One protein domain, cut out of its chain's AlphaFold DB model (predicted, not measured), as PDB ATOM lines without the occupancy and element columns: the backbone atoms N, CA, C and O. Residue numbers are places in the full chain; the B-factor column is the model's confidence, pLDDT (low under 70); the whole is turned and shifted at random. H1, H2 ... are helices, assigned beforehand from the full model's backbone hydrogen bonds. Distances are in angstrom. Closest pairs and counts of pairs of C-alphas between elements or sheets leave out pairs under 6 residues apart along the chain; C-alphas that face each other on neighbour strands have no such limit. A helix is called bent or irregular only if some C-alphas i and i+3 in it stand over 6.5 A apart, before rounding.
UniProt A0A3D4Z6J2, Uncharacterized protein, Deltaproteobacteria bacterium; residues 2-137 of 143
ATOM      1  N   GLY A   2      13.101  12.004 -16.350       80.75
ATOM      2  CA  GLY A   2      13.952  13.150 -15.960       80.75
ATOM      3  C   GLY A   2      13.488  14.561 -16.376       80.75
ATOM      4  O   GLY A   2      13.599  15.494 -15.587       80.75
ATOM      5  N   LYS A   3      12.928  14.749 -17.583       82.88
ATOM      6  CA  LYS A   3      12.592  16.098 -18.101       82.88
ATOM      7  C   LYS A   3      11.435  16.775 -17.352       82.88
ATOM      8  O   LYS A   3      11.501  17.972 -17.084       82.88
ATOM      9  N   THR A   4      10.391  16.023 -17.001       84.94
ATOM     10  CA  THR A   4       9.226  16.554 -16.270       84.94
ATOM     11  C   THR A   4       9.580  16.885 -14.827       84.94
ATOM     12  O   THR A   4       9.229  17.958 -14.346       84.94
ATOM     13  N   PHE A   5      10.350  16.014 -14.170       89.62
ATOM     14  CA  PHE A   5      10.857  16.270 -12.825       89.62
ATOM     15  C   PHE A   5      11.721  17.536 -12.778       89.62
ATOM     16  O   PHE A   5      11.486  18.410 -11.952       89.62
ATOM     17  N   LEU A   6      12.655  17.694 -13.724       90.00
ATOM     18  CA  LEU A   6      13.511  18.878 -13.791       90.00
ATOM     19  C   LEU A   6      12.711  20.175 -14.005       90.00
ATOM     20  O   LEU A   6      13.045  21.209 -13.432       90.00
ATOM     21  N   ARG A   7      11.643  20.131 -14.812       86.50
ATOM     22  CA  ARG A   7      10.718  21.264 -14.973       86.50
ATOM     23  C   ARG A   7       9.999  21.598 -13.666       86.50
ATOM     24  O   ARG A   7       9.935  22.771 -13.307       86.50
ATOM     25  N   GLY A   8       9.518  20.580 -12.954       88.25
ATOM     26  CA  GLY A   8       8.906  20.742 -11.635       88.25
ATOM     27  C   GLY A   8       9.871  21.359 -10.623       88.25
ATOM     28  O   GLY A   8       9.515  22.323  -9.956       88.25
ATOM     29  N   LEU A   9      11.119  20.883 -10.582       93.31
ATOM     30  CA  LEU A   9      12.152  21.414  -9.692       93.31
ATOM     31  C   LEU A   9      12.463  22.887  -9.985       93.31
ATOM     32  O   LEU A   9      12.557  23.696  -9.069       93.31
ATOM     33  N   LYS A  10      12.565  23.264 -11.265       92.38
ATOM     34  CA  LYS A  10      12.772  24.662 -11.670       92.38
ATOM     35  C   LYS A  10      11.625  25.565 -11.215       92.38
ATOM     36  O   LYS A  10      11.881  26.633 -10.660       92.38
ATOM     37  N   ALA A  11      10.382  25.117 -11.399       90.25
ATOM     38  CA  ALA A  11       9.202  25.840 -10.935       90.25
ATOM     39  C   ALA A  11       9.154  25.961  -9.408       90.25
ATOM     40  O   ALA A  11       8.896  27.043  -8.890       90.25
ATOM     41  N   PHE A  12       9.485  24.885  -8.695       93.31
ATOM     42  CA  PHE A  12       9.613  24.894  -7.242       93.31
ATOM     43  C   PHE A  12      10.651  25.920  -6.772       93.31
ATOM     44  O   PHE A  12      10.335  26.767  -5.940       93.31
ATOM     45  N   CYS A  13      11.857  25.920  -7.352       95.00
ATOM     46  CA  CYS A  13      12.894  26.893  -7.004       95.00
ATOM     47  C   CYS A  13      12.439  28.337  -7.245       95.00
ATOM     48  O   CYS A  13      12.743  29.215  -6.443       95.00
ATOM     49  N   ALA A  14      11.696  28.598  -8.324       93.50
ATOM     50  CA  ALA A  14      11.158  29.929  -8.573       93.50
ATOM     51  C   ALA A  14      10.122  30.340  -7.516       93.50
ATOM     52  O   ALA A  14      10.203  31.445  -6.991       93.50
ATOM     53  N   ILE A  15       9.205  29.445  -7.134       94.62
ATOM     54  CA  ILE A  15       8.243  29.701  -6.050       94.62
ATOM     55  C   ILE A  15       8.975  30.019  -4.740       94.62
ATOM     56  O   ILE A  15       8.625  30.987  -4.068       94.62
ATOM     57  N   VAL A  16      10.022  29.254  -4.410       95.69
ATOM     58  CA  VAL A  16      10.865  29.513  -3.233       95.69
ATOM     59  C   VAL A  16      11.485  30.905  -3.307       95.69
ATOM     60  O   VAL A  16      11.389  31.648  -2.340       95.69
ATOM     61  N   ILE A  17      12.060  31.296  -4.448       94.31
ATOM     62  CA  ILE A  17      12.660  32.628  -4.627       94.31
ATOM     63  C   ILE A  17      11.625  33.742  -4.431       94.31
ATOM     64  O   ILE A  17      11.919  34.729  -3.762       94.31
ATOM     65  N   TYR A  18      10.413  33.580  -4.966       95.38
ATOM     66  CA  TYR A  18       9.349  34.579  -4.824       95.38
ATOM     67  C   TYR A  18       8.890  34.706  -3.366       95.38
ATOM     68  O   TYR A  18       8.646  35.815  -2.899       95.38
ATOM     69  N   LEU A  19       8.789  33.592  -2.636       96.62
ATOM     70  CA  LEU A  19       8.317  33.566  -1.247       96.62
ATOM     71  C   LEU A  19       9.419  33.830  -0.211       96.62
ATOM     72  O   LEU A  19       9.103  34.121   0.943       96.62
ATOM     73  N   LEU A  20      10.697  33.760  -0.597       96.62
ATOM     74  CA  LEU A  20      11.837  33.893   0.312       96.62
ATOM     75  C   LEU A  20      11.816  35.199   1.129       96.62
ATOM     76  O   LEU A  20      11.993  35.109   2.344       96.62
ATOM     77  N   PRO A  21      11.547  36.391   0.550       96.50
ATOM     78  CA  PRO A  21      11.463  37.621   1.339       96.50
ATOM     79  C   PRO A  21      10.387  37.546   2.428       96.50
ATOM     80  O   PRO A  21      10.629  37.937   3.568       96.50
ATOM     81  N   SER A  22       9.224  36.970   2.106       97.69
ATOM     82  CA  SER A  22       8.136  36.791   3.070       97.69
ATOM     83  C   SER A  22       8.510  35.822   4.186       97.69
ATOM     84  O   SER A  22       8.244  36.102   5.357       97.69
ATOM     85  N   ALA A  23       9.190  34.722   3.856       97.50
ATOM     86  CA  ALA A  23       9.682  33.772   4.846       97.50
ATOM     87  C   ALA A  23      10.711  34.417   5.791       97.50
ATOM     88  O   ALA A  23      10.596  34.268   7.007       97.50
ATOM     89  N   ILE A  24      11.665  35.188   5.254       98.06
ATOM     90  CA  ILE A  24      12.670  35.910   6.050       98.06
ATOM     91  C   ILE A  24      11.987  36.882   7.016       98.06
ATOM     92  O   ILE A  24      12.252  36.841   8.216       98.06
ATOM     93  N   PHE A  25      11.068  37.720   6.526       98.06
ATOM     94  CA  PHE A  25      10.345  38.651   7.392       98.06
ATOM     95  C   PHE A  25       9.458  37.929   8.412       98.06
ATOM     96  O   PHE A  25       9.392  38.357   9.557       98.06
ATOM     97  N   SER A  26       8.841  36.798   8.063       96.81
ATOM     98  CA  SER A  26       8.044  36.009   9.015       96.81
ATOM     99  C   SER A  26       8.895  35.468  10.169       96.81
ATOM    100  O   SER A  26       8.484  35.529  11.327       96.81
ATOM    101  N   VAL A  27      10.110  34.994   9.877       97.38
ATOM    102  CA  VAL A  27      11.067  34.541  10.900       97.38
ATOM    103  C   VAL A  27      11.523  35.710  11.780       97.38
ATOM    104  O   VAL A  27      11.563  35.587  13.002       97.38
ATOM    105  N   LEU A  28      11.807  36.872  11.190       96.31
ATOM    106  CA  LEU A  28      12.158  38.077  11.949       96.31
ATOM    107  C   LEU A  28      10.995  38.577  12.824       96.31
ATOM    108  O   LEU A  28      11.219  39.024  13.950       96.31
ATOM    109  N   ALA A  29       9.750  38.467  12.349       95.69
ATOM    110  CA  ALA A  29       8.562  38.796  13.131       95.69
ATOM    111  C   ALA A  29       8.456  37.888  14.366       95.69
ATOM    112  O   ALA A  29       8.196  38.369  15.464       95.69
ATOM    113  N   TYR A  30       8.745  36.592  14.221       95.38
ATOM    114  CA  TYR A  30       8.765  35.663  15.352       95.38
ATOM    115  C   TYR A  30       9.779  36.080  16.432       95.38
ATOM    116  O   TYR A  30       9.437  36.131  17.610       95.38
ATOM    117  N   PHE A  31      11.001  36.462  16.046       94.81
ATOM    118  CA  PHE A  31      12.027  36.903  17.004       94.81
ATOM    119  C   PHE A  31      11.745  38.261  17.654       94.81
ATOM    120  O   PHE A  31      12.296  38.569  18.708       94.81
ATOM    121  N   THR A  32      10.890  39.080  17.043       93.69
ATOM    122  CA  THR A  32      10.515  40.403  17.562       93.69
ATOM    123  C   THR A  32       9.201  40.382  18.342       93.69
ATOM    124  O   THR A  32       8.794  41.421  18.860       93.69
ATOM    125  N   TYR A  33       8.566  39.212  18.499       92.62
ATOM    126  CA  TYR A  33       7.304  39.029  19.221       92.62
ATOM    127  C   TYR A  33       7.479  39.162  20.743       92.62
ATOM    128  O   TYR A  33       7.460  38.196  21.503       92.62
ATOM    129  N   THR A  34       7.679  40.397  21.199       91.75
ATOM    130  CA  THR A  34       7.805  40.764  22.613       91.75
ATOM    131  C   THR A  34       7.114  42.106  22.878       91.75
ATOM    132  O   THR A  34       7.024  42.933  21.966       91.75
ATOM    133  N   PRO A  35       6.659  42.387  24.117       88.56
ATOM    134  CA  PRO A  35       6.004  43.659  24.442       88.56
ATOM    135  C   PRO A  35       6.879  44.893  24.160       88.56
ATOM    136  O   PRO A  35       6.382  45.915  23.686       88.56
ATOM    137  N   LEU A  36       8.191  44.775  24.396       90.19
ATOM    138  CA  LEU A  36       9.188  45.837  24.206       90.19
ATOM    139  C   LEU A  36       9.421  46.193  22.729       90.19
ATOM    140  O   LEU A  36       9.756  47.332  22.421       90.19
ATOM    141  N   LEU A  37       9.235  45.235  21.817       91.31
ATOM    142  CA  LEU A  37       9.487  45.391  20.379       91.31
ATOM    143  C   LEU A  37       8.197  45.413  19.548       91.31
ATOM    144  O   LEU A  37       8.234  45.181  18.342       91.31
ATOM    145  N   SER A  38       7.055  45.717  20.166       91.69
ATOM    146  CA  SER A  38       5.729  45.652  19.531       91.69
ATOM    147  C   SER A  38       5.622  46.438  18.216       91.69
ATOM    148  O   SER A  38       5.077  45.921  17.241       91.69
ATOM    149  N   LEU A  39       6.191  47.646  18.138       94.75
ATOM    150  CA  LEU A  39       6.207  48.428  16.895       94.75
ATOM    151  C   LEU A  39       7.041  47.748  15.797       94.75
ATOM    152  O   LEU A  39       6.600  47.664  14.652       94.75
ATOM    153  N   LEU A  40       8.227  47.236  16.144       94.75
ATOM    154  CA  LEU A  40       9.101  46.534  15.202       94.75
ATOM    155  C   LEU A  40       8.441  45.245  14.696       94.75
ATOM    156  O   LEU A  40       8.454  44.992  13.494       94.75
ATOM    157  N   PHE A  41       7.806  44.485  15.590       96.06
ATOM    158  CA  PHE A  41       7.009  43.312  15.241       96.06
ATOM    159  C   PHE A  41       5.940  43.645  14.195       96.06
ATOM    160  O   PHE A  41       5.864  42.974  13.169       96.06
ATOM    161  N   ILE A  42       5.156  44.709  14.411       96.06
ATOM    162  CA  ILE A  42       4.106  45.131  13.472       96.06
ATOM    163  C   ILE A  42       4.704  45.465  12.102       96.06
ATOM    164  O   ILE A  42       4.198  44.997  11.084       96.06
ATOM    165  N   VAL A  43       5.791  46.239  12.060       96.94
ATOM    166  CA  VAL A  43       6.438  46.636  10.799       96.94
ATOM    167  C   VAL A  43       6.952  45.417  10.030       96.94
ATOM    168  O   VAL A  43       6.702  45.290   8.831       96.94
ATOM    169  N   VAL A  44       7.639  44.500  10.710       97.12
ATOM    170  CA  VAL A  44       8.202  43.298  10.084       97.12
ATOM    171  C   VAL A  44       7.098  42.332   9.639       97.12
ATOM    172  O   VAL A  44       7.181  41.767   8.549       97.12
ATOM    173  N   LEU A  45       6.023  42.195  10.420       97.25
ATOM    174  CA  LEU A  45       4.856  41.397  10.043       97.25
ATOM    175  C   LEU A  45       4.173  41.960   8.789       97.25
ATOM    176  O   LEU A  45       3.850  41.211   7.868       97.25
ATOM    177  N   LEU A  46       3.991  43.281   8.718       97.75
ATOM    178  CA  LEU A  46       3.448  43.937   7.529       97.75
ATOM    179  C   LEU A  46       4.351  43.717   6.311       97.75
ATOM    180  O   LEU A  46       3.847  43.392   5.238       97.75
ATOM    181  N   ALA A  47       5.674  43.812   6.469       97.62
ATOM    182  CA  ALA A  47       6.621  43.503   5.397       97.62
ATOM    183  C   ALA A  47       6.498  42.041   4.919       97.62
ATOM    184  O   ALA A  47       6.518  41.783   3.709       97.62
ATOM    185  N   ALA A  48       6.297  41.087   5.834       97.88
ATOM    186  CA  ALA A  48       6.063  39.680   5.505       97.88
ATOM    187  C   ALA A  48       4.772  39.475   4.695       97.88
ATOM    188  O   ALA A  48       4.785  38.777   3.680       97.88
ATOM    189  N   ILE A  49       3.675  40.116   5.109       98.00
ATOM    190  CA  ILE A  49       2.372  40.030   4.434       98.00
ATOM    191  C   ILE A  49       2.434  40.685   3.053       98.00
ATOM    192  O   ILE A  49       1.997  40.100   2.064       98.00
ATOM    193  N   ILE A  50       3.004  41.887   2.959       97.50
ATOM    194  CA  ILE A  50       3.111  42.624   1.698       97.50
ATOM    195  C   ILE A  50       3.957  41.831   0.700       97.50
ATOM    196  O   ILE A  50       3.526  41.611  -0.431       97.50
ATOM    197  N   SER A  51       5.127  41.338   1.116       96.88
ATOM    198  CA  SER A  51       5.981  40.522   0.246       96.88
ATOM    199  C   SER A  51       5.312  39.213  -0.183       96.88
ATOM    200  O   SER A  51       5.450  38.825  -1.341       96.88
ATOM    201  N   PHE A  52       4.522  38.574   0.687       97.19
ATOM    202  CA  PHE A  52       3.717  37.404   0.327       97.19
ATOM    203  C   PHE A  52       2.691  37.722  -0.765       97.19
ATOM    204  O   PHE A  52       2.589  37.003  -1.759       97.19
ATOM    205  N   ILE A  53       1.956  38.825  -0.605       95.94
ATOM    206  CA  ILE A  53       0.957  39.272  -1.581       95.94
ATOM    207  C   ILE A  53       1.632  39.574  -2.919       95.94
ATOM    208  O   ILE A  53       1.165  39.095  -3.949       95.94
ATOM    209  N   PHE A  54       2.755  40.300  -2.921       95.12
ATOM    210  CA  PHE A  54       3.516  40.575  -4.144       95.12
ATOM    211  C   PHE A  54       4.012  39.294  -4.818       95.12
ATOM    212  O   PHE A  54       3.906  39.169  -6.040       95.12
ATOM    213  N   ALA A  55       4.508  38.329  -4.043       95.25
ATOM    214  CA  ALA A  55       4.958  37.039  -4.550       95.25
ATOM    215  C   ALA A  55       3.819  36.288  -5.254       95.25
ATOM    216  O   ALA A  55       3.933  35.952  -6.436       95.25
ATOM    217  N   ILE A  56       2.692  36.093  -4.563       94.75
ATOM    218  CA  ILE A  56       1.511  35.410  -5.107       94.75
ATOM    219  C   ILE A  56       0.966  36.145  -6.327       94.75
ATOM    220  O   ILE A  56       0.681  35.516  -7.345       94.75
ATOM    221  N   PHE A  57       0.859  37.470  -6.252       94.44
ATOM    222  CA  PHE A  57       0.333  38.281  -7.338       94.44
ATOM    223  C   PHE A  57       1.221  38.227  -8.585       94.44
ATOM    224  O   PHE A  57       0.697  38.273  -9.691       94.44
ATOM    225  N   SER A  58       2.539  38.097  -8.441       93.94
ATOM    226  CA  SER A  58       3.480  38.102  -9.574       93.94
ATOM    227  C   SER A  58       3.656  36.724 -10.218       93.94
ATOM    228  O   SER A  58       3.919  36.625 -11.417       93.94
ATOM    229  N   LEU A  59       3.510  35.648  -9.440       93.81
ATOM    230  CA  LEU A  59       3.780  34.269  -9.862       93.81
ATOM    231  C   LEU A  59       3.061  33.854 -11.169       93.81
ATOM    232  O   LEU A  59       3.738  33.339 -12.068       93.81
ATOM    233  N   PRO A  60       1.743  34.088 -11.355       93.38
ATOM    234  CA  PRO A  60       1.056  33.719 -12.596       93.38
ATOM    235  C   PRO A  60       1.622  34.414 -13.842       93.38
ATOM    236  O   PRO A  60       1.640  33.815 -14.920       93.38
ATOM    237  N   GLY A  61       2.142  35.640 -13.702       91.25
ATOM    238  CA  GLY A  61       2.802  36.382 -14.779       91.25
ATOM    239  C   GLY A  61       4.008  35.638 -15.357       91.25
ATOM    240  O   GLY A  61       4.125  35.499 -16.576       91.25
ATOM    241  N   GLY A  62       4.863  35.098 -14.484       91.56
ATOM    242  CA  GLY A  62       6.038  34.314 -14.874       91.56
ATOM    243  C   GLY A  62       5.687  32.892 -15.318       91.56
ATOM    244  O   GLY A  62       6.175  32.422 -16.346       91.56
ATOM    245  N   MET A  63       4.789  32.216 -14.592       91.12
ATOM    246  CA  MET A  63       4.400  30.831 -14.892       91.12
ATOM    247  C   MET A  63       3.725  30.696 -16.258       91.12
ATOM    248  O   MET A  63       4.071  29.796 -17.021       91.12
ATOM    249  N   THR A  64       2.805  31.602 -16.596       91.25
ATOM    250  CA  THR A  64       2.132  31.573 -17.904       91.25
ATOM    251  C   THR A  64       3.082  31.921 -19.052       91.25
ATOM    252  O   THR A  64       2.908  31.400 -20.150       91.25
ATOM    253  N   TYR A  65       4.110  32.748 -18.816       90.50
ATOM    254  CA  TYR A  65       5.131  33.054 -19.826       90.50
ATOM    255  C   TYR A  65       6.001  31.826 -20.102       90.50
ATOM    256  O   TYR A  65       6.112  31.377 -21.241       90.50
ATOM    257  N   ASN A  66       6.556  31.222 -19.048       89.88
ATOM    258  CA  ASN A  66       7.348  30.000 -19.163       89.88
ATOM    259  C   ASN A  66       6.530  28.847 -19.776       89.88
ATOM    260  O   ASN A  66       7.059  28.082 -20.573       89.88
ATOM    261  N   ALA A  67       5.236  28.727 -19.460       87.75
ATOM    262  CA  ALA A  67       4.376  27.707 -20.060       87.75
ATOM    263  C   ALA A  67       4.174  27.907 -21.574       87.75
ATOM    264  O   ALA A  67       4.148  26.926 -22.313       87.75
ATOM    265  N   ALA A  68       4.050  29.155 -22.033       88.19
ATOM    266  CA  ALA A  68       3.815  29.466 -23.441       88.19
ATOM    267  C   ALA A  68       5.091  29.437 -24.295       88.19
ATOM    268  O   ALA A  68       5.062  28.944 -25.419       88.19
ATOM    269  N   PHE A  69       6.205  29.944 -23.762       88.62
ATOM    270  CA  PHE A  69       7.449  30.141 -24.515       88.62
ATOM    271  C   PHE A  69       8.570  29.173 -24.117       88.62
ATOM    272  O   PHE A  69       9.630  29.171 -24.736       88.62
ATOM    273  N   ASN A  70       8.347  28.333 -23.100       87.75
ATOM    274  CA  ASN A  70       9.342  27.407 -22.549       87.75
ATOM    275  C   ASN A  70      10.646  28.103 -22.098       87.75
ATOM    276  O   ASN A  70      11.720  27.497 -22.109       87.75
ATOM    277  N   ASP A  71      10.543  29.368 -21.685       88.81
ATOM    278  CA  ASP A  71      11.648  30.156 -21.147       88.81
ATOM    279  C   ASP A  71      11.629  30.160 -19.613       88.81
ATOM    280  O   ASP A  71      10.899  30.907 -18.958       88.81
ATOM    281  N   VAL A  72      12.490  29.318 -19.043       89.12
ATOM    282  CA  VAL A  72      12.654  29.193 -17.592       89.12
ATOM    283  C   VAL A  72      13.344  30.424 -17.003       89.12
ATOM    284  O   VAL A  72      13.115  30.743 -15.841       89.12
ATOM    285  N   SER A  73      14.178  31.134 -17.769       90.19
ATOM    286  CA  SER A  73      14.901  32.299 -17.246       90.19
ATOM    287  C   SER A  73      13.932  33.396 -16.802       90.19
ATOM    288  O   SER A  73      14.128  34.003 -15.750       90.19
ATOM    289  N   TYR A  74      12.821  33.563 -17.527       90.12
ATOM    290  CA  TYR A  74      11.743  34.484 -17.176       90.12
ATOM    291  C   TYR A  74      11.074  34.135 -15.838       90.12
ATOM    292  O   TYR A  74      10.614  35.018 -15.119       90.12
ATOM    293  N   LEU A  75      11.053  32.853 -15.463       90.44
ATOM    294  CA  LEU A  75      10.458  32.397 -14.207       90.44
ATOM    295  C   LEU A  75      11.224  32.902 -12.973       90.44
ATOM    296  O   LEU A  75      10.649  32.976 -11.895       90.44
ATOM    297  N   TYR A  76      12.496  33.275 -13.132       93.19
ATOM    298  CA  TYR A  76      13.340  33.838 -12.073       93.19
ATOM    299  C   TYR A  76      13.396  35.372 -12.099       93.19
ATOM    300  O   TYR A  76      14.255  35.971 -11.453       93.19
ATOM    301  N   ARG A  77      12.494  36.016 -12.849       92.31
ATOM    302  CA  ARG A  77      12.426  37.471 -13.024       92.31
ATOM    303  C   ARG A  77      11.131  38.032 -12.428       92.31
ATOM    304  O   ARG A  77      10.183  38.305 -13.175       92.31
ATOM    305  N   PRO A  78      11.055  38.187 -11.088       91.31
ATOM    306  CA  PRO A  78       9.860  38.693 -10.414       91.31
ATOM    307  C   PRO A  78       9.484  40.107 -10.868       91.31
ATOM    308  O   PRO A  78       8.298  40.408 -10.959       91.31
ATOM    309  N   ASP A  79      10.472  40.924 -11.244       91.62
ATOM    310  CA  ASP A  79      10.309  42.235 -11.876       91.62
ATOM    311  C   ASP A  79       9.428  42.154 -13.131       91.62
ATOM    312  O   ASP A  79       8.382  42.798 -13.222       91.62
ATOM    313  N   LYS A  80       9.818  41.305 -14.087       91.94
ATOM    314  CA  LYS A  80       9.104  41.148 -15.358       91.94
ATOM    315  C   LYS A  80       7.745  40.482 -15.171       91.94
ATOM    316  O   LYS A  80       6.764  40.899 -15.784       91.94
ATOM    317  N   ALA A  81       7.681  39.474 -14.306       92.94
ATOM    318  CA  ALA A  81       6.443  38.774 -13.992       92.94
ATOM    319  C   ALA A  81       5.391  39.716 -13.381       92.94
ATOM    320  O   ALA A  81       4.226  39.672 -13.781       92.94
ATOM    321  N   PHE A  82       5.812  40.596 -12.466       93.06
ATOM    322  CA  PHE A  82       4.952  41.618 -11.880       93.06
ATOM    323  C   PHE A  82       4.492  42.641 -12.919       93.06
ATOM    324  O   PHE A  82       3.299  42.919 -13.005       93.06
ATOM    325  N   LEU A  83       5.409  43.169 -13.740       92.38
ATOM    326  CA  LEU A  83       5.066  44.141 -14.782       92.38
ATOM    327  C   LEU A  83       3.995  43.595 -15.731       92.38
ATOM    328  O   LEU A  83       3.012  44.279 -16.001       92.38
ATOM    329  N   ARG A  84       4.127  42.334 -16.151       90.56
ATOM    330  CA  ARG A  84       3.141  41.672 -17.011       90.56
ATOM    331  C   ARG A  84       1.775  41.526 -16.330       90.56
ATOM    332  O   ARG A  84       0.738  41.734 -16.957       90.56
ATOM    333  N   ALA A  85       1.762  41.189 -15.040       91.81
ATOM    334  CA  ALA A  85       0.538  41.143 -14.241       91.81
ATOM    335  C   ALA A  85      -0.117  42.530 -14.107       91.81
ATOM    336  O   ALA A  85      -1.333  42.661 -14.260       91.81
ATOM    337  N   ALA A  86       0.685  43.570 -13.876       91.19
ATOM    338  CA  ALA A  86       0.227  44.948 -13.745       91.19
ATOM    339  C   ALA A  86      -0.340  45.502 -15.065       91.19
ATOM    340  O   ALA A  86      -1.409  46.111 -15.053       91.19
ATOM    341  N   GLN A  87       0.317  45.235 -16.199       91.75
ATOM    342  CA  GLN A  87      -0.128  45.637 -17.542       91.75
ATOM    343  C   GLN A  87      -1.501  45.053 -17.900       91.75
ATOM    344  O   GLN A  87      -2.356  45.753 -18.440       91.75
ATOM    345  N   ALA A  88      -1.766  43.796 -17.528       89.81
ATOM    346  CA  ALA A  88      -3.072  43.170 -17.745       89.81
ATOM    347  C   ALA A  88      -4.192  43.742 -16.848       89.81
ATOM    348  O   ALA A  88      -5.382  43.543 -17.131       89.81
ATOM    349  N   GLY A  89      -3.840  44.458 -15.774       90.69
ATOM    350  CA  GLY A  89      -4.740  45.285 -14.972       90.69
ATOM    351  C   GLY A  89      -6.051  44.595 -14.580       90.69
ATOM    352  O   GLY A  89      -6.073  43.574 -13.890       90.69
ATOM    353  N   ARG A  90      -7.185  45.148 -15.034       93.38
ATOM    354  CA  ARG A  90      -8.530  44.639 -14.697       93.38
ATOM    355  C   ARG A  90      -8.772  43.203 -15.167       93.38
ATOM    356  O   ARG A  90      -9.477  42.461 -14.485       93.38
ATOM    357  N   PHE A  91      -8.199  42.793 -16.299       93.19
ATOM    358  CA  PHE A  91      -8.343  41.419 -16.784       93.19
ATOM    359  C   PHE A  91      -7.620  40.435 -15.869       93.19
ATOM    360  O   PHE A  91      -8.145  39.356 -15.594       93.19
ATOM    361  N   TYR A  92      -6.466  40.836 -15.336       94.69
ATOM    362  CA  TYR A  92      -5.726  40.047 -14.359       94.69
ATOM    363  C   TYR A  92      -6.498  39.878 -13.048       94.69
ATOM    364  O   TYR A  92      -6.611  38.768 -12.530       94.69
ATOM    365  N   LEU A  93      -7.120  40.952 -12.551       95.25
ATOM    366  CA  LEU A  93      -7.986  40.887 -11.366       95.25
ATOM    367  C   LEU A  93      -9.215  39.995 -11.594       95.25
ATOM    368  O   LEU A  93      -9.599  39.226 -10.714       95.25
ATOM    369  N   LYS A  94      -9.809  40.035 -12.793       96.31
ATOM    370  CA  LYS A  94     -10.902  39.124 -13.161       96.31
ATOM    371  C   LYS A  94     -10.440  37.663 -13.186       96.31
ATOM    372  O   LYS A  94     -11.180  36.794 -12.734       96.31
ATOM    373  N   ALA A  95      -9.226  37.388 -13.668       96.06
ATOM    374  CA  ALA A  95      -8.647  36.046 -13.611       96.06
ATOM    375  C   ALA A  95      -8.421  35.572 -12.171       96.06
ATOM    376  O   ALA A  95      -8.746  34.425 -11.873       96.06
ATOM    377  N   TRP A  96      -7.968  36.449 -11.268       96.81
ATOM    378  CA  TRP A  96      -7.895  36.147  -9.834       96.81
ATOM    379  C   TRP A  96      -9.254  35.771  -9.253       96.81
ATOM    380  O   TRP A  96      -9.359  34.751  -8.581       96.81
ATOM    381  N   LEU A  97     -10.305  36.540  -9.547       97.56
ATOM    382  CA  LEU A  97     -11.653  36.243  -9.061       97.56
ATOM    383  C   LEU A  97     -12.153  34.874  -9.552       97.56
ATOM    384  O   LEU A  97     -12.671  34.089  -8.758       97.56
ATOM    385  N   ILE A  98     -11.950  34.557 -10.834       97.62
ATOM    386  CA  ILE A  98     -12.303  33.246 -11.403       97.62
ATOM    387  C   ILE A  98     -11.480  32.131 -10.747       97.62
ATOM    388  O   ILE A  98     -12.037  31.124 -10.317       97.62
ATOM    389  N   GLY A  99     -10.161  32.315 -10.647       96.62
ATOM    390  CA  GLY A  99      -9.243  31.331 -10.082       96.62
ATOM    391  C   GLY A  99      -9.534  31.030  -8.613       96.62
ATOM    392  O   GLY A  99      -9.648  29.867  -8.243       96.62
ATOM    393  N   LEU A 100      -9.732  32.063  -7.791       96.69
ATOM    394  CA  LEU A 100     -10.099  31.911  -6.382       96.69
ATOM    395  C   LEU A 100     -11.462  31.237  -6.226       96.69
ATOM    396  O   LEU A 100     -11.601  30.357  -5.383       96.69
ATOM    397  N   SER A 101     -12.440  31.579  -7.069       98.00
ATOM    398  CA  SER A 101     -13.747  30.908  -7.065       98.00
ATOM    399  C   SER A 101     -13.612  29.417  -7.389       98.00
ATOM    400  O   SER A 101     -14.199  28.586  -6.703       98.00
ATOM    401  N   ALA A 102     -12.796  29.055  -8.384       97.44
ATOM    402  CA  ALA A 102     -12.536  27.659  -8.733       97.44
ATOM    403  C   ALA A 102     -11.800  26.907  -7.611       97.44
ATOM    404  O   ALA A 102     -12.167  25.777  -7.290       97.44
ATOM    405  N   ILE A 103     -10.810  27.542  -6.974       96.06
ATOM    406  CA  ILE A 103     -10.111  26.982  -5.811       96.06
ATOM    407  C   ILE A 103     -11.104  26.739  -4.672       96.06
ATOM    408  O   ILE A 103     -11.141  25.631  -4.148       96.06
ATOM    409  N   LEU A 104     -11.951  27.710  -4.325       96.38
ATOM    410  CA  LEU A 104     -12.965  27.555  -3.276       96.38
ATOM    411  C   LEU A 104     -13.959  26.432  -3.596       96.38
ATOM    412  O   LEU A 104     -14.220  25.586  -2.746       96.38
ATOM    413  N   LEU A 105     -14.455  26.362  -4.836       96.06
ATOM    414  CA  LEU A 105     -15.332  25.274  -5.281       96.06
ATOM    415  C   LEU A 105     -14.640  23.910  -5.216       96.06
ATOM    416  O   LEU A 105     -15.301  22.910  -4.943       96.06
ATOM    417  N   SER A 106     -13.318  23.853  -5.406       95.69
ATOM    418  CA  SER A 106     -12.590  22.589  -5.307       95.69
ATOM    419  C   SER A 106     -12.704  21.948  -3.926       95.69
ATOM    420  O   SER A 106     -12.821  20.725  -3.846       95.69
ATOM    421  N   PHE A 107     -12.796  22.750  -2.857       95.12
ATOM    422  CA  PHE A 107     -12.961  22.256  -1.487       95.12
ATOM    423  C   PHE A 107     -14.290  21.529  -1.258       95.12
ATOM    424  O   PHE A 107     -14.355  20.687  -0.368       95.12
ATOM    425  N   LEU A 108     -15.319  21.743  -2.089       93.44
ATOM    426  CA  LEU A 108     -16.549  20.939  -2.030       93.44
ATOM    427  C   LEU A 108     -16.279  19.452  -2.306       93.44
ATOM    428  O   LEU A 108     -16.996  18.592  -1.804       93.44
ATOM    429  N   GLY A 109     -15.203  19.133  -3.031       90.00
ATOM    430  CA  GLY A 109     -14.750  17.759  -3.246       90.00
ATOM    431  C   GLY A 109     -14.360  17.023  -1.958       90.00
ATOM    432  O   GLY A 109     -14.353  15.792  -1.945       90.00
ATOM    433  N   LEU A 110     -14.092  17.738  -0.856       93.00
ATOM    434  CA  LEU A 110     -13.849  17.124   0.452       93.00
ATOM    435  C   LEU A 110     -15.080  16.380   0.988       93.00
ATOM    436  O   LEU A 110     -14.913  15.394   1.705       93.00
ATOM    437  N   LEU A 111     -16.294  16.786   0.590       91.94
ATOM    438  CA  LEU A 111     -17.549  16.135   0.989       91.94
ATOM    439  C   LEU A 111     -17.639  14.679   0.499       91.94
ATOM    440  O   LEU A 111     -18.340  13.870   1.096       91.94
ATOM    441  N   ALA A 112     -16.889  14.318  -0.545       88.69
ATOM    442  CA  ALA A 112     -16.775  12.953  -1.053       88.69
ATOM    443  C   ALA A 112     -15.583  12.204  -0.422       88.69
ATOM    444  O   ALA A 112     -14.726  11.675  -1.134       88.69
ATOM    445  N   LEU A 113     -15.501  12.208   0.917       83.31
ATOM    446  CA  LEU A 113     -14.448  11.544   1.709       83.31
ATOM    447  C   LEU A 113     -13.015  11.929   1.282       83.31
ATOM    448  O   LEU A 113     -12.101  11.108   1.310       83.31
ATOM    449  N   GLY A 114     -12.815  13.166   0.820       81.00
ATOM    450  CA  GLY A 114     -11.518  13.663   0.342       81.00
ATOM    451  C   GLY A 114     -11.078  13.170  -1.045       81.00
ATOM    452  O   GLY A 114     -10.301  13.862  -1.699       81.00
ATOM    453  N   ILE A 115     -11.601  12.050  -1.561       88.00
ATOM    454  CA  ILE A 115     -11.264  11.548  -2.909       88.00
ATOM    455  C   ILE A 115     -11.738  12.537  -3.980       88.00
ATOM    456  O   ILE A 115     -11.012  12.824  -4.933       88.00
ATOM    457  N   GLY A 116     -12.928  13.116  -3.792       87.69
ATOM    458  CA  GLY A 116     -13.453  14.144  -4.691       87.69
ATOM    459  C   GLY A 116     -12.533  15.360  -4.811       87.69
ATOM    460  O   GLY A 116     -12.416  15.919  -5.899       87.69
ATOM    461  N   PHE A 117     -11.812  15.718  -3.741       91.75
ATOM    462  CA  PHE A 117     -10.885  16.851  -3.740       91.75
ATOM    463  C   PHE A 117      -9.716  16.657  -4.708       91.75
ATOM    464  O   PHE A 117      -9.279  17.617  -5.334       91.75
ATOM    465  N   PHE A 118      -9.229  15.426  -4.892       90.00
ATOM    466  CA  PHE A 118      -8.154  15.162  -5.851       90.00
ATOM    467  C   PHE A 118      -8.574  15.555  -7.276       90.00
ATOM    468  O   PHE A 118      -7.849  16.266  -7.973       90.00
ATOM    469  N   PHE A 119      -9.784  15.164  -7.683       92.38
ATOM    470  CA  PHE A 119     -10.329  15.495  -8.999       92.38
ATOM    471  C   PHE A 119     -10.660  16.984  -9.132       92.38
ATOM    472  O   PHE A 119     -10.271  17.624 -10.113       92.38
ATOM    473  N   THR A 120     -11.352  17.558  -8.147       94.69
ATOM    474  CA  THR A 120     -11.762  18.966  -8.202       94.69
ATOM    475  C   THR A 120     -10.575  19.923  -8.070       94.69
ATOM    476  O   THR A 120     -10.610  21.006  -8.648       94.69
ATOM    477  N   SER A 121      -9.496  19.538  -7.383       94.06
ATOM    478  CA  SER A 121      -8.262  20.329  -7.297       94.06
ATOM    479  C   SER A 121      -7.555  20.412  -8.649       94.06
ATOM    480  O   SER A 121      -7.204  21.504  -9.097       94.06
ATOM    481  N   VAL A 122      -7.409  19.281  -9.351       94.50
ATOM    482  CA  VAL A 122      -6.833  19.260 -10.705       94.50
ATOM    483  C   VAL A 122      -7.660  20.129 -11.654       94.50
ATOM    484  O   VAL A 122      -7.098  20.957 -12.374       94.50
ATOM    485  N   TRP A 123      -8.991  20.001 -11.613       96.12
ATOM    486  CA  TRP A 123      -9.895  20.863 -12.376       96.12
ATOM    487  C   TRP A 123      -9.697  22.350 -12.047       96.12
ATOM    488  O   TRP A 123      -9.562  23.167 -12.961       96.12
ATOM    489  N   ALA A 124      -9.610  22.714 -10.766       96.88
ATOM    490  CA  ALA A 124      -9.418  24.103 -10.363       96.88
ATOM    491  C   ALA A 124      -8.107  24.681 -10.910       96.88
ATOM    492  O   ALA A 124      -8.108  25.790 -11.443       96.88
ATOM    493  N   TRP A 125      -7.008  23.922 -10.877       94.62
ATOM    494  CA  TRP A 125      -5.739  24.361 -11.462       94.62
ATOM    495  C   TRP A 125      -5.793  24.511 -12.989       94.62
ATOM    496  O   TRP A 125      -5.153  25.417 -13.527       94.62
ATOM    497  N   MET A 126      -6.593  23.700 -13.692       95.38
ATOM    498  CA  MET A 126      -6.858  23.905 -15.123       95.38
ATOM    499  C   MET A 126      -7.607  25.221 -15.375       95.38
ATOM    500  O   MET A 126      -7.221  25.984 -16.262       95.38
ATOM    501  N   VAL A 127      -8.638  25.523 -14.575       96.94
ATOM    502  CA  VAL A 127      -9.401  26.781 -14.670       96.94
ATOM    503  C   VAL A 127      -8.508  27.987 -14.381       96.94
ATOM    504  O   VAL A 127      -8.513  28.949 -15.148       96.94
ATOM    505  N   VAL A 128      -7.700  27.921 -13.319       95.75
ATOM    506  CA  VAL A 128      -6.707  28.944 -12.956       95.75
ATOM    507  C   VAL A 128      -5.737  29.179 -14.117       95.75
ATOM    508  O   VAL A 128      -5.580  30.312 -14.574       95.75
ATOM    509  N   GLY A 129      -5.125  28.112 -14.642       92.75
ATOM    510  CA  GLY A 129      -4.174  28.206 -15.750       92.75
ATOM    511  C   GLY A 129      -4.792  28.825 -17.005       92.75
ATOM    512  O   GLY A 129      -4.183  29.698 -17.629       92.75
ATOM    513  N   TYR A 130      -6.024  28.435 -17.341       93.50
ATOM    514  CA  TYR A 130      -6.761  28.989 -18.475       93.50
ATOM    515  C   TYR A 130      -7.090  30.474 -18.274       93.50
ATOM    516  O   TYR A 130      -6.791  31.294 -19.145       93.50
ATOM    517  N   ALA A 131      -7.662  30.840 -17.122       95.06
ATOM    518  CA  ALA A 131      -8.078  32.207 -16.820       95.06
ATOM    519  C   ALA A 131      -6.896  33.185 -16.883       95.06
ATOM    520  O   ALA A 131      -6.982  34.211 -17.561       95.06
ATOM    521  N   PHE A 132      -5.769  32.842 -16.249       94.62
ATOM    522  CA  PHE A 132      -4.572  33.682 -16.284       94.62
ATOM    523  C   PHE A 132      -3.927  33.741 -17.667       94.62
ATOM    524  O   PHE A 132      -3.531  34.822 -18.089       94.62
ATOM    525  N   SER A 133      -3.871  32.632 -18.409       91.75
ATOM    526  CA  SER A 133      -3.330  32.641 -19.779       91.75
ATOM    527  C   SER A 133      -4.167  33.506 -20.727       91.75
ATOM    528  O   SER A 133      -3.620  34.171 -21.605       91.75
ATOM    529  N   LYS A 134      -5.496  33.536 -20.545       91.75
ATOM    530  CA  LYS A 134      -6.396  34.418 -21.302       91.75
ATOM    531  C   LYS A 134      -6.256  35.879 -20.889       91.75
ATOM    532  O   LYS A 134      -6.227  36.739 -21.764       91.75
ATOM    533  N   ALA A 135      -6.183  36.159 -19.588       91.50
ATOM    534  CA  ALA A 135      -6.064  37.520 -19.067       91.50
ATOM    535  C   ALA A 135      -4.720  38.164 -19.413       91.50
ATOM    536  O   ALA A 135      -4.680  39.314 -19.831       91.50
ATOM    537  N   LEU A 136      -3.636  37.400 -19.304       88.94
ATOM    538  CA  LEU A 136      -2.291  37.796 -19.714       88.94
ATOM    539  C   LEU A 136      -2.058  37.522 -21.201       88.94
ATOM    540  O   LEU A 136      -0.920  37.197 -21.554       88.94
ATOM    541  N   SER A 137      -3.143  37.563 -21.999       72.00
ATOM    542  CA  SER A 137      -3.209  37.367 -23.452       72.00
ATOM    543  C   SER A 137      -1.811  37.412 -24.047       72.00
ATOM    544  O   SER A 137      -1.160  38.447 -23.964       72.00
TER     545      SER A 137
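Overview. This is residues 2 to 137 of the 143 residues of an uncharacterized protein of Deltaproteobacteria bacterium (UniProt A0A3D4Z6J2). Two helical hairpins, H1b with H2 and H4b with H5, make an L, where H2 residues 60 to 64 pack on H5 residues 129 to 133. At that corner H4a crosses H2, while H1a swings away from H2 and short H3 packs on H2. The printed part has 136 residues with five named helices, H1 to H5 in chain order, no named strand: all helix. It is only just loose, close to compact, with a radius of gyration of the C-alphas of 17.4 A and spans of 48 by 40 by 38 A.

Arrangement. Start at H1, residues 2 to 32, assigned as one helix by its hydrogen bonds but bent: C-alphas 18 and 21 are 7.2 A apart, and its arms H1a, residues 2 to 18, and H1b, residues 21 to 32, stand at a steep tilt of 48 degrees. H1b forms a hairpin with the hub H2, residues 35 to 69, at a shallow tilt of 14 degrees; their closest C-alphas, Ser 22 and Ala 48, are 4.3 A apart. H2 is irregular, with C-alphas 36 and 39 8.3 A apart, and has a kink of 33 degrees near residue 42. H3, residues 72 to 75, touches H2, closest at the C-alphas of Leu 75 and Gly 62, 4.9 A. H4, residues 78 to 111, also one helix by its hydrogen bonds, is bent, with C-alphas 87 and 90 8.9 A apart; look for its arms H4a, residues 78 to 87, and H4b, residues 90 to 111. H4a touches H2 about perpendicular at 76 degrees, closest at the C-alphas of Ala 81 and Gly 61, 4.4 A. H4b and H5, residues 115 to 135, form a hairpin at a shallow tilt of 6 degrees, closest at the C-alphas of Gly 109 and Phe 117, 4.0 A. Every O i to N i+4 pair is within hydrogen-bond range in H1a, H1b and H4a, against 25 of 31 in H2, 13 of 18 in H4b and 16 of 17 in H5; H3 is too short for one.

Along the chain. Find C-alpha 2 at (13.952, 13.150, -15.960), where H1a begins its 24.6 A. H2 runs 50.8 A, H4b 33.8 A, and H5 31.0 A to C-alpha 135 at (-6.064, 37.520, -19.067).

Size, cuts and confidence. The C-alphas farthest apart, those of Gly 2 and Leu 36, are 52.0 A apart. The printed part has no cut, its four links between helices are tight, and no printed residue is under 70 in pLDDT.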